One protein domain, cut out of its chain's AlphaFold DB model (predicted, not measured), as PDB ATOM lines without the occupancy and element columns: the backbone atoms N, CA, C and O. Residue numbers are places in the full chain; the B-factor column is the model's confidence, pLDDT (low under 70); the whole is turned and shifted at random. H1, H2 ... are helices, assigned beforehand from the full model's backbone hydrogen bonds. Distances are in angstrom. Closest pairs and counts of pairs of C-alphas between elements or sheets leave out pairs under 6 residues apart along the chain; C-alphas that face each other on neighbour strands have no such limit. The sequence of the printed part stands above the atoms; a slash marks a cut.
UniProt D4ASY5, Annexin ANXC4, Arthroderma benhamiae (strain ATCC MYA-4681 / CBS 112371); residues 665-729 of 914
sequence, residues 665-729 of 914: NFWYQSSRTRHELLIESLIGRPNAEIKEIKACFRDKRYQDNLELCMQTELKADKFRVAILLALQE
ATOM      1  N   ASN A 665     -42.815 -16.573  49.531       91.12
ATOM      2  CA  ASN A 665     -42.033 -17.690  50.084       91.12
ATOM      3  C   ASN A 665     -42.925 -18.790  50.711       91.12
ATOM      4  O   ASN A 665     -42.504 -19.930  50.872       91.12
ATOM      5  N   PHE A 666     -44.171 -18.478  51.080       87.31
ATOM      6  CA  PHE A 666     -45.022 -19.372  51.879       87.31
ATOM      7  C   PHE A 666     -45.660 -20.522  51.079       87.31
ATOM      8  O   PHE A 666     -45.997 -21.559  51.655       87.31
ATOM      9  N   TRP A 667     -45.828 -20.371  49.758       78.81
ATOM     10  CA  TRP A 667     -46.629 -21.285  48.927       78.81
ATOM     11  C   TRP A 667     -46.185 -22.758  48.960       78.81
ATOM     12  O   TRP A 667     -47.040 -23.622  48.765       78.81
ATOM     13  N   TYR A 668     -44.902 -23.048  49.219       74.50
ATOM     14  CA  TYR A 668     -44.345 -24.406  49.355       74.50
ATOM     15  C   TYR A 668     -44.041 -24.814  50.809       74.50
ATOM     16  O   TYR A 668     -43.862 -25.995  51.086       74.50
ATOM     17  N   GLN A 669     -43.990 -23.857  51.744       74.88
ATOM     18  CA  GLN A 669     -43.724 -24.113  53.172       74.88
ATOM     19  C   GLN A 669     -44.968 -24.633  53.913       74.88
ATOM     20  O   GLN A 669     -44.871 -25.237  54.981       74.88
ATOM     21  N   SER A 670     -46.149 -24.387  53.344       68.75
ATOM     22  CA  SER A 670     -47.419 -24.992  53.744       68.75
ATOM     23  C   SER A 670     -47.446 -26.494  53.419       68.75
ATOM     24  O   SER A 670     -46.927 -26.930  52.396       68.75
ATOM     25  N   SER A 671     -48.160 -27.292  54.227       60.31
ATOM     26  CA  SER A 671     -48.388 -28.735  53.992       60.31
ATOM     27  C   SER A 671     -49.182 -29.057  52.714       60.31
ATOM     28  O   SER A 671     -49.421 -30.223  52.394       60.31
ATOM     29  N   ARG A 672     -49.617 -28.022  51.989       71.12
ATOM     30  CA  ARG A 672     -50.231 -28.066  50.659       71.12
ATOM     31  C   ARG A 672     -49.667 -26.923  49.826       71.12
ATOM     32  O   ARG A 672     -49.637 -25.790  50.307       71.12
ATOM     33  N   THR A 673     -49.300 -27.193  48.577       75.88
ATOM     34  CA  THR A 673     -48.865 -26.158  47.631       75.88
ATOM     35  C   THR A 673     -49.997 -25.164  47.362       75.88
ATOM     36  O   THR A 673     -51.044 -25.561  46.853       75.88
ATOM     37  N   ARG A 674     -49.788 -23.885  47.695       84.06
ATOM     38  CA  ARG A 674     -50.762 -22.792  47.498       84.06
ATOM     39  C   ARG A 674     -50.277 -21.789  46.458       84.06
ATOM     40  O   ARG A 674     -49.809 -20.700  46.798       84.06
ATOM     41  N   HIS A 675     -50.339 -22.164  45.187       90.56
ATOM     42  CA  HIS A 675     -49.852 -21.313  44.102       90.56
ATOM     43  C   HIS A 675     -50.620 -19.986  43.983       90.56
ATOM     44  O   HIS A 675     -50.055 -19.013  43.497       90.56
ATOM     45  N   GLU A 676     -51.849 -19.903  44.501       92.12
ATOM     46  CA  GLU A 676     -52.648 -18.675  44.561       92.12
ATOM     47  C   GLU A 676     -51.926 -17.569  45.351       92.12
ATOM     48  O   GLU A 676     -51.915 -16.418  44.924       92.12
ATOM     49  N   LEU A 677     -51.253 -17.926  46.457       92.81
ATOM     50  CA  LEU A 677     -50.449 -16.980  47.240       92.81
ATOM     51  C   LEU A 677     -49.302 -16.406  46.403       92.81
ATOM     52  O   LEU A 677     -49.085 -15.198  46.415       92.81
ATOM     53  N   LEU A 678     -48.592 -17.252  45.653       94.62
ATOM     54  CA  LEU A 678     -47.474 -16.834  44.803       94.62
ATOM     55  C   LEU A 678     -47.945 -15.967  43.625       94.62
ATOM     56  O   LEU A 678     -47.352 -14.924  43.355       94.62
ATOM     57  N   ILE A 679     -49.026 -16.382  42.956       95.75
ATOM     58  CA  ILE A 679     -49.631 -15.662  41.828       95.75
ATOM     59  C   ILE A 679     -50.054 -14.264  42.277       95.75
ATOM     60  O   ILE A 679     -49.609 -13.284  41.694       95.75
ATOM     61  N   GLU A 680     -50.847 -14.140  43.340       95.19
ATOM     62  CA  GLU A 680     -51.323 -12.827  43.789       95.19
ATOM     63  C   GLU A 680     -50.212 -11.937  44.372       95.19
ATOM     64  O   GLU A 680     -50.365 -10.716  44.406       95.19
ATOM     65  N   SER A 681     -49.101 -12.526  44.831       95.38
ATOM     66  CA  SER A 681     -47.966 -11.756  45.357       95.38
ATOM     67  C   SER A 681     -47.066 -11.194  44.256       95.38
ATOM     68  O   SER A 681     -46.490 -10.130  44.459       95.38
ATOM     69  N   LEU A 682     -46.943 -11.857  43.096       95.69
ATOM     70  CA  LEU A 682     -45.967 -11.489  42.052       95.69
ATOM     71  C   LEU A 682     -46.563 -11.164  40.671       95.69
ATOM     72  O   LEU A 682     -45.933 -10.466  39.878       95.69
ATOM     73  N   ILE A 683     -47.740 -11.682  40.322       95.88
ATOM     74  CA  ILE A 683     -48.209 -11.697  38.932       95.88
ATOM     75  C   ILE A 683     -49.157 -10.532  38.626       95.88
ATOM     76  O   ILE A 683     -50.239 -10.398  39.190       95.88
ATOM     77  N   GLY A 684     -48.759  -9.707  37.654       90.69
ATOM     78  CA  GLY A 684     -49.521  -8.543  37.186       90.69
ATOM     79  C   GLY A 684     -49.214  -7.230  37.916       90.69
ATOM     80  O   GLY A 684     -49.778  -6.202  37.537       90.69
ATOM     81  N   ARG A 685     -48.310  -7.242  38.908       93.75
ATOM     82  CA  ARG A 685     -47.760  -6.030  39.540       93.75
ATOM     83  C   ARG A 685     -46.842  -5.247  38.578       93.75
ATOM     84  O   ARG A 685     -46.259  -5.847  37.669       93.75
ATOM     85  N   PRO A 686     -46.684  -3.924  38.756       94.38
ATOM     86  CA  PRO A 686     -45.662  -3.132  38.076       94.38
ATOM     87  C   PRO A 686     -44.251  -3.431  38.615       94.38
ATOM     88  O   PRO A 686     -44.071  -3.868  39.751       94.38
ATOM     89  N   ASN A 687     -43.227  -3.131  37.811       95.94
ATOM     90  CA  ASN A 687     -41.829  -3.474  38.120       95.94
ATOM     91  C   ASN A 687     -41.299  -2.854  39.427       95.94
ATOM     92  O   ASN A 687     -40.395  -3.417  40.033       95.94
ATOM     93  N   ALA A 688     -41.830  -1.700  39.850       95.75
ATOM     94  CA  ALA A 688     -41.422  -1.040  41.092       95.75
ATOM     95  C   ALA A 688     -41.770  -1.889  42.328       95.75
ATOM     96  O   ALA A 688     -40.905  -2.152  43.152       95.75
ATOM     97  N   GLU A 689     -42.994  -2.415  42.402       95.81
ATOM     98  CA  GLU A 689     -43.413  -3.297  43.500       95.81
ATOM     99  C   GLU A 689     -42.599  -4.598  43.516       95.81
ATOM    100  O   GLU A 689     -42.208  -5.078  44.575       95.81
ATOM    101  N   ILE A 690     -42.288  -5.157  42.342       97.44
ATOM    102  CA  ILE A 690     -41.465  -6.372  42.231       97.44
ATOM    103  C   ILE A 690     -40.040  -6.141  42.749       97.44
ATOM    104  O   ILE A 690     -39.500  -7.023  43.417       97.44
ATOM    105  N   LYS A 691     -39.456  -4.958  42.516       97.19
ATOM    106  CA  LYS A 691     -38.161  -4.574  43.100       97.19
ATOM    107  C   LYS A 691     -38.213  -4.556  44.619       97.19
ATOM    108  O   LYS A 691     -37.374  -5.200  45.238       97.19
ATOM    109  N   GLU A 692     -39.209  -3.904  45.213       97.19
ATOM    110  CA  GLU A 692     -39.334  -3.834  46.675       97.19
ATOM    111  C   GLU A 692     -39.603  -5.213  47.300       97.19
ATOM    112  O   GLU A 692     -38.982  -5.582  48.295       97.19
ATOM    113  N   ILE A 693     -40.441  -6.048  46.676       97.06
ATOM    114  CA  ILE A 693     -40.697  -7.426  47.134       97.06
ATOM    115  C   ILE A 693     -39.411  -8.270  47.096       97.06
ATOM    116  O   ILE A 693     -39.122  -8.997  48.050       97.06
ATOM    117  N   LYS A 694     -38.598  -8.150  46.038       96.69
ATOM    118  CA  LYS A 694     -37.276  -8.799  45.955       96.69
ATOM    119  C   LYS A 694     -36.311  -8.222  46.998       96.69
ATOM    120  O   LYS A 694     -35.656  -8.986  47.701       96.69
ATOM    121  N   ALA A 695     -36.273  -6.900  47.161       96.44
ATOM    122  CA  ALA A 695     -35.430  -6.206  48.133       96.44
ATOM    123  C   ALA A 695     -35.801  -6.520  49.594       96.44
ATOM    124  O   ALA A 695     -34.930  -6.448  50.463       96.44
ATOM    125  N   CYS A 696     -37.041  -6.934  49.874       94.81
ATOM    126  CA  CYS A 696     -37.514  -7.364  51.195       94.81
ATOM    127  C   CYS A 696     -37.468  -8.885  51.442       94.81
ATOM    128  O   CYS A 696     -37.678  -9.310  52.580       94.81
ATOM    129  N   PHE A 697     -37.177  -9.720  50.440       95.19
ATOM    130  CA  PHE A 697     -37.103 -11.175  50.620       95.19
ATOM    131  C   PHE A 697     -35.919 -11.582  51.510       95.19
ATOM    132  O   PHE A 697     -34.779 -11.194  51.265       95.19
ATOM    133  N   ARG A 698     -36.174 -12.366  52.565       91.75
ATOM    134  CA  ARG A 698     -35.146 -12.844  53.505       91.75
ATOM    135  C   ARG A 698     -35.310 -14.338  53.771       91.75
ATOM    136  O   ARG A 698     -36.184 -14.747  54.537       91.75
ATOM    137  N   ASP A 699     -34.447 -15.135  53.158       91.88
ATOM    138  CA  ASP A 699     -34.298 -16.568  53.387       91.88
ATOM    139  C   ASP A 699     -32.853 -16.985  53.074       91.88
ATOM    140  O   ASP A 699     -32.423 -17.046  51.917       91.88
ATOM    141  N   LYS A 700     -32.096 -17.297  54.132       92.50
ATOM    142  CA  LYS A 700     -30.663 -17.610  54.034       92.50
ATOM    143  C   LYS A 700     -30.360 -18.822  53.149       92.50
ATOM    144  O   LYS A 700     -29.255 -18.899  52.623       92.50
ATOM    145  N   ARG A 701     -31.319 -19.738  52.954       92.25
ATOM    146  CA  ARG A 701     -31.151 -20.925  52.093       92.25
ATOM    147  C   ARG A 701     -30.943 -20.558  50.623       92.25
ATOM    148  O   ARG A 701     -30.270 -21.287  49.907       92.25
ATOM    149  N   TYR A 702     -31.463 -19.403  50.208       93.81
ATOM    150  CA  TYR A 702     -31.353 -18.873  48.847       93.81
ATOM    151  C   TYR A 702     -30.577 -17.550  48.823       93.81
ATOM    152  O   TYR A 702     -30.774 -16.744  47.922       93.81
ATOM    153  N   GLN A 703     -29.714 -17.311  49.821       94.12
ATOM    154  CA  GLN A 703     -28.868 -16.111  49.924       94.12
ATOM    155  C   GLN A 703     -29.669 -14.793  49.862       94.12
ATOM    156  O   GLN A 703     -29.226 -13.820  49.260       94.12
ATOM    157  N   ASP A 704     -30.873 -14.776  50.453       93.56
ATOM    158  CA  ASP A 704     -31.826 -13.657  50.383       93.56
ATOM    159  C   ASP A 704     -32.216 -13.249  48.934       93.56
ATOM    160  O   ASP A 704     -32.678 -12.136  48.691       93.56
ATOM    161  N   ASN A 705     -32.121 -14.178  47.971       95.12
ATOM    162  CA  ASN A 705     -32.518 -13.993  46.573       95.12
ATOM    163  C   ASN A 705     -33.814 -14.763  46.223       95.12
ATOM    164  O   ASN A 705     -33.847 -15.997  46.169       95.12
ATOM    165  N   LEU A 706     -34.883 -14.015  45.919       95.06
ATOM    166  CA  LEU A 706     -36.193 -14.556  45.533       95.06
ATOM    167  C   LEU A 706     -36.180 -15.276  44.171       95.06
ATOM    168  O   LEU A 706     -36.889 -16.266  44.004       95.06
ATOM    169  N   GLU A 707     -35.379 -14.825  43.200       95.50
ATOM    170  CA  GLU A 707     -35.260 -15.510  41.903       95.50
ATOM    171  C   GLU A 707     -34.623 -16.888  42.062       95.50
ATOM    172  O   GLU A 707     -35.098 -17.843  41.454       95.50
ATOM    173  N   LEU A 708     -33.588 -17.007  42.902       95.25
ATOM    174  CA  LEU A 708     -32.945 -18.289  43.189       95.25
ATOM    175  C   LEU A 708     -33.930 -19.254  43.863       95.25
ATOM    176  O   LEU A 708     -34.069 -20.387  43.411       95.25
ATOM    177  N   CYS A 709     -34.684 -18.780  44.860       94.12
ATOM    178  CA  CYS A 709     -35.748 -19.557  45.504       94.12
ATOM    179  C   CYS A 709     -36.805 -20.049  44.491       94.12
ATOM    180  O   CYS A 709     -37.176 -21.221  44.485       94.12
ATOM    181  N   MET A 710     -37.256 -19.187  43.573       94.56
ATOM    182  CA  MET A 710     -38.213 -19.592  42.532       94.56
ATOM    183  C   MET A 710     -37.589 -20.478  41.440       94.56
ATOM    184  O   MET A 710     -38.313 -21.204  40.764       94.56
ATOM    185  N   GLN A 711     -36.266 -20.471  41.258       94.19
ATOM    186  CA  GLN A 711     -35.577 -21.403  40.361       94.19
ATOM    187  C   GLN A 711     -35.447 -22.807  40.968       94.19
ATOM    188  O   GLN A 711     -35.596 -23.777  40.221       94.19
ATOM    189  N   THR A 712     -35.204 -22.925  42.280       93.00
ATOM    190  CA  THR A 712     -35.011 -24.216  42.970       93.00
ATOM    191  C   THR A 712     -36.317 -24.896  43.374       93.00
ATOM    192  O   THR A 712     -36.458 -26.095  43.148       93.00
ATOM    193  N   GLU A 713     -37.275 -24.162  43.953       92.25
ATOM    194  CA  GLU A 713     -38.479 -24.768  44.548       92.25
ATOM    195  C   GLU A 713     -39.593 -25.045  43.524       92.25
ATOM    196  O   GLU A 713     -40.402 -25.958  43.703       92.25
ATOM    197  N   LEU A 714     -39.664 -24.269  42.436       91.88
ATOM    198  CA  LEU A 714     -40.636 -24.516  41.369       91.88
ATOM    199  C   LEU A 714     -40.135 -25.598  40.407       91.88
ATOM    200  O   LEU A 714     -38.977 -25.617  39.983       91.88
ATOM    201  N   LYS A 715     -41.063 -26.458  39.980       92.00
ATOM    202  CA  LYS A 715     -40.835 -27.458  38.930       92.00
ATOM    203  C   LYS A 715     -40.419 -26.782  37.620       92.00
ATOM    204  O   LYS A 715     -40.789 -25.644  37.348       92.00
ATOM    205  N   ALA A 716     -39.669 -27.493  36.782       92.38
ATOM    206  CA  ALA A 716     -39.186 -26.989  35.496       92.38
ATOM    207  C   ALA A 716     -40.292 -26.945  34.416       92.38
ATOM    208  O   ALA A 716     -40.210 -27.624  33.398       92.38
ATOM    209  N   ASP A 717     -41.338 -26.153  34.652       94.44
ATOM    210  CA  ASP A 717     -42.525 -26.045  33.804       94.44
ATOM    211  C   ASP A 717     -42.804 -24.603  33.326       94.44
ATOM    212  O   ASP A 717     -42.079 -23.647  33.624       94.44
ATOM    213  N   LYS A 718     -43.884 -24.443  32.553       95.06
ATOM    214  CA  LYS A 718     -44.327 -23.149  32.011       95.06
ATOM    215  C   LYS A 718     -44.800 -22.170  33.094       95.06
ATOM    216  O   LYS A 718     -44.747 -20.963  32.869       95.06
ATOM    217  N   PHE A 719     -45.237 -22.654  34.259       95.88
ATOM    218  CA  PHE A 719     -45.600 -21.798  35.385       95.88
ATOM    219  C   PHE A 719     -44.345 -21.207  36.037       95.88
ATOM    220  O   PHE A 719     -44.298 -19.997  36.246       95.88
ATOM    221  N   ARG A 720     -43.267 -21.983  36.222       95.62
ATOM    222  CA  ARG A 720     -41.965 -21.418  36.628       95.62
ATOM    223  C   ARG A 720     -41.457 -20.375  35.636       95.62
ATOM    224  O   ARG A 720     -41.007 -19.315  36.058       95.62
ATOM    225  N   VAL A 721     -41.578 -20.630  34.329       96.31
ATOM    226  CA  VAL A 721     -41.231 -19.633  33.295       96.31
ATOM    227  C   VAL A 721     -42.063 -18.351  33.454       96.31
ATOM    228  O   VAL A 721     -41.503 -17.262  33.361       96.31
ATOM    229  N   ALA A 722     -43.360 -18.455  33.756       96.94
ATOM    230  CA  ALA A 722     -44.222 -17.303  34.022       96.94
ATOM    231  C   ALA A 722     -43.795 -16.498  35.269       96.94
ATOM    232  O   ALA A 722     -43.684 -15.273  35.189       96.94
ATOM    233  N   ILE A 723     -43.499 -17.165  36.394       96.94
ATOM    234  CA  ILE A 723     -43.018 -16.509  37.625       96.94
ATOM    235  C   ILE A 723     -41.670 -15.807  37.386       96.94
ATOM    236  O   ILE A 723     -41.518 -14.630  37.712       96.94
ATOM    237  N   LEU A 724     -40.702 -16.492  36.767       97.12
ATOM    238  CA  LEU A 724     -39.377 -15.922  36.498       97.12
ATOM    239  C   LEU A 724     -39.428 -14.775  35.473       97.12
ATOM    240  O   LEU A 724     -38.656 -13.827  35.584       97.12
ATOM    241  N   LEU A 725     -40.352 -14.808  34.507       97.19
ATOM    242  CA  LEU A 725     -40.559 -13.706  33.561       97.19
ATOM    243  C   LEU A 725     -41.120 -12.444  34.241       97.19
ATOM    244  O   LEU A 725     -40.767 -11.338  33.838       97.19
ATOM    245  N   ALA A 726     -41.942 -12.588  35.285       96.81
ATOM    246  CA  ALA A 726     -42.392 -11.457  36.099       96.81
ATOM    247  C   ALA A 726     -41.262 -10.904  36.989       96.81
ATOM    248  O   ALA A 726     -41.053  -9.691  37.041       96.81
ATOM    249  N   LEU A 727     -40.475 -11.784  37.624       97.12
ATOM    250  CA  LEU A 727     -39.333 -11.391  38.462       97.12
ATOM    251  C   LEU A 727     -38.196 -10.698  37.686       97.12
ATOM    252  O   LEU A 727     -37.381 -10.023  38.307       97.12
ATOM    253  N   GLN A 728     -38.165 -10.797  36.352       96.19
ATOM    254  CA  GLN A 728     -37.233 -10.050  35.495       96.19
ATOM    255  C   GLN A 728     -37.514  -8.540  35.388       96.19
ATOM    256  O   GLN A 728     -36.724  -7.854  34.744       96.19
ATOM    257  N   GLU A 729     -38.609  -8.014  35.957       95.19
ATOM    258  CA  GLU A 729     -38.906  -6.564  36.021       95.19
ATOM    259  C   GLU A 729     -39.008  -5.859  34.646       95.19
ATOM    260  O   GLU A 729     -38.772  -4.655  34.522       95.19
TER     261      GLU A 729
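What this domain is: This is residues 665 to 729 of the 914 residues of the protein "Annexin ANXC4" of Arthroderma benhamiae (strain ATCC MYA-4681 / CBS 112371) (UniProt D4ASY5). Three short helices, H1, H4 and H3, lie roughly side by side with their centres in a triangle, H4 between the other two, and the fourth helix, H2, crosses one end of this group, where H1 and H4 end and H3 begins. The first printed residue, Asn 665, lies over the side between H1 and H3 that H4 leaves open, and the loop from it to H1 swings out at the end of the group away from H2. The printed part has 65 residues with four named helices, in the order H1, H2, H3, H4, and no named strand; the class is all helix. The whole is compact, with a radius of gyration of the C-alphas of 11.1 A, and it spans 31 by 26 by 18 A.

Where its parts are: Start at C-alpha 665, at (-42.033, -17.690, 50.084), and go through residues 665 to 674, which hold no named element. Find C-alpha 675 at (-49.852, -21.313, 44.102); here H1 begins, and it runs over residues 675 to 682, 10.8 A from first to last C-alpha. H2 follows at residues 687 to 696 and is 14.3 A long. H3, residues 706 to 713, is 10.5 A long. H4, residues 718 to 727, is 14.3 A long and ends at C-alpha 727, at (-39.333, -11.391, 38.462).

How they stand to each other: Look first at H1, which touches H4; their closest C-alphas, those of Leu 682 and Ala 726, are 6.9 A apart. The two run the same way at a shallow tilt of 25 degrees. H2 is close to H1 but not clearly touching it, with the closest C-alphas, those of Leu 682 and Ile 690, 6.8 A apart; their lines are only just about perpendicular, at 71 degrees. H2 is also close to H3 but not clearly touching it, and about perpendicular at 75 degrees; the closest C-alphas, those of Lys 694 and Leu 706, are 5.9 A apart. H2 and H4 are close but not clearly touching, about perpendicular at 90 degrees, with the C-alphas of Ile 690 and Leu 727 the closest at 6.6 A. H3 and H4 form a helical hairpin: they touch, with the closest C-alphas, those of Glu 707 and Leu 727, 6.7 A apart, and run opposite ways at a shallow tilt of 15 degrees. H1 and H3 are apart. In H1, H2, H3 and H4 every O i to N i+4 pair is within hydrogen-bond range.

The domain as a whole: The two C-alphas farthest apart, those of Ser 671 and Ala 688, are 31.3 A from each other. The printed part has no cut. The links H1 to H2 and H3 to H4 are tight, and the link H2 to H3, with 9 residues, is short. The mean pLDDT of the printed part is 92.0, and residues 670 to 671 are under 70.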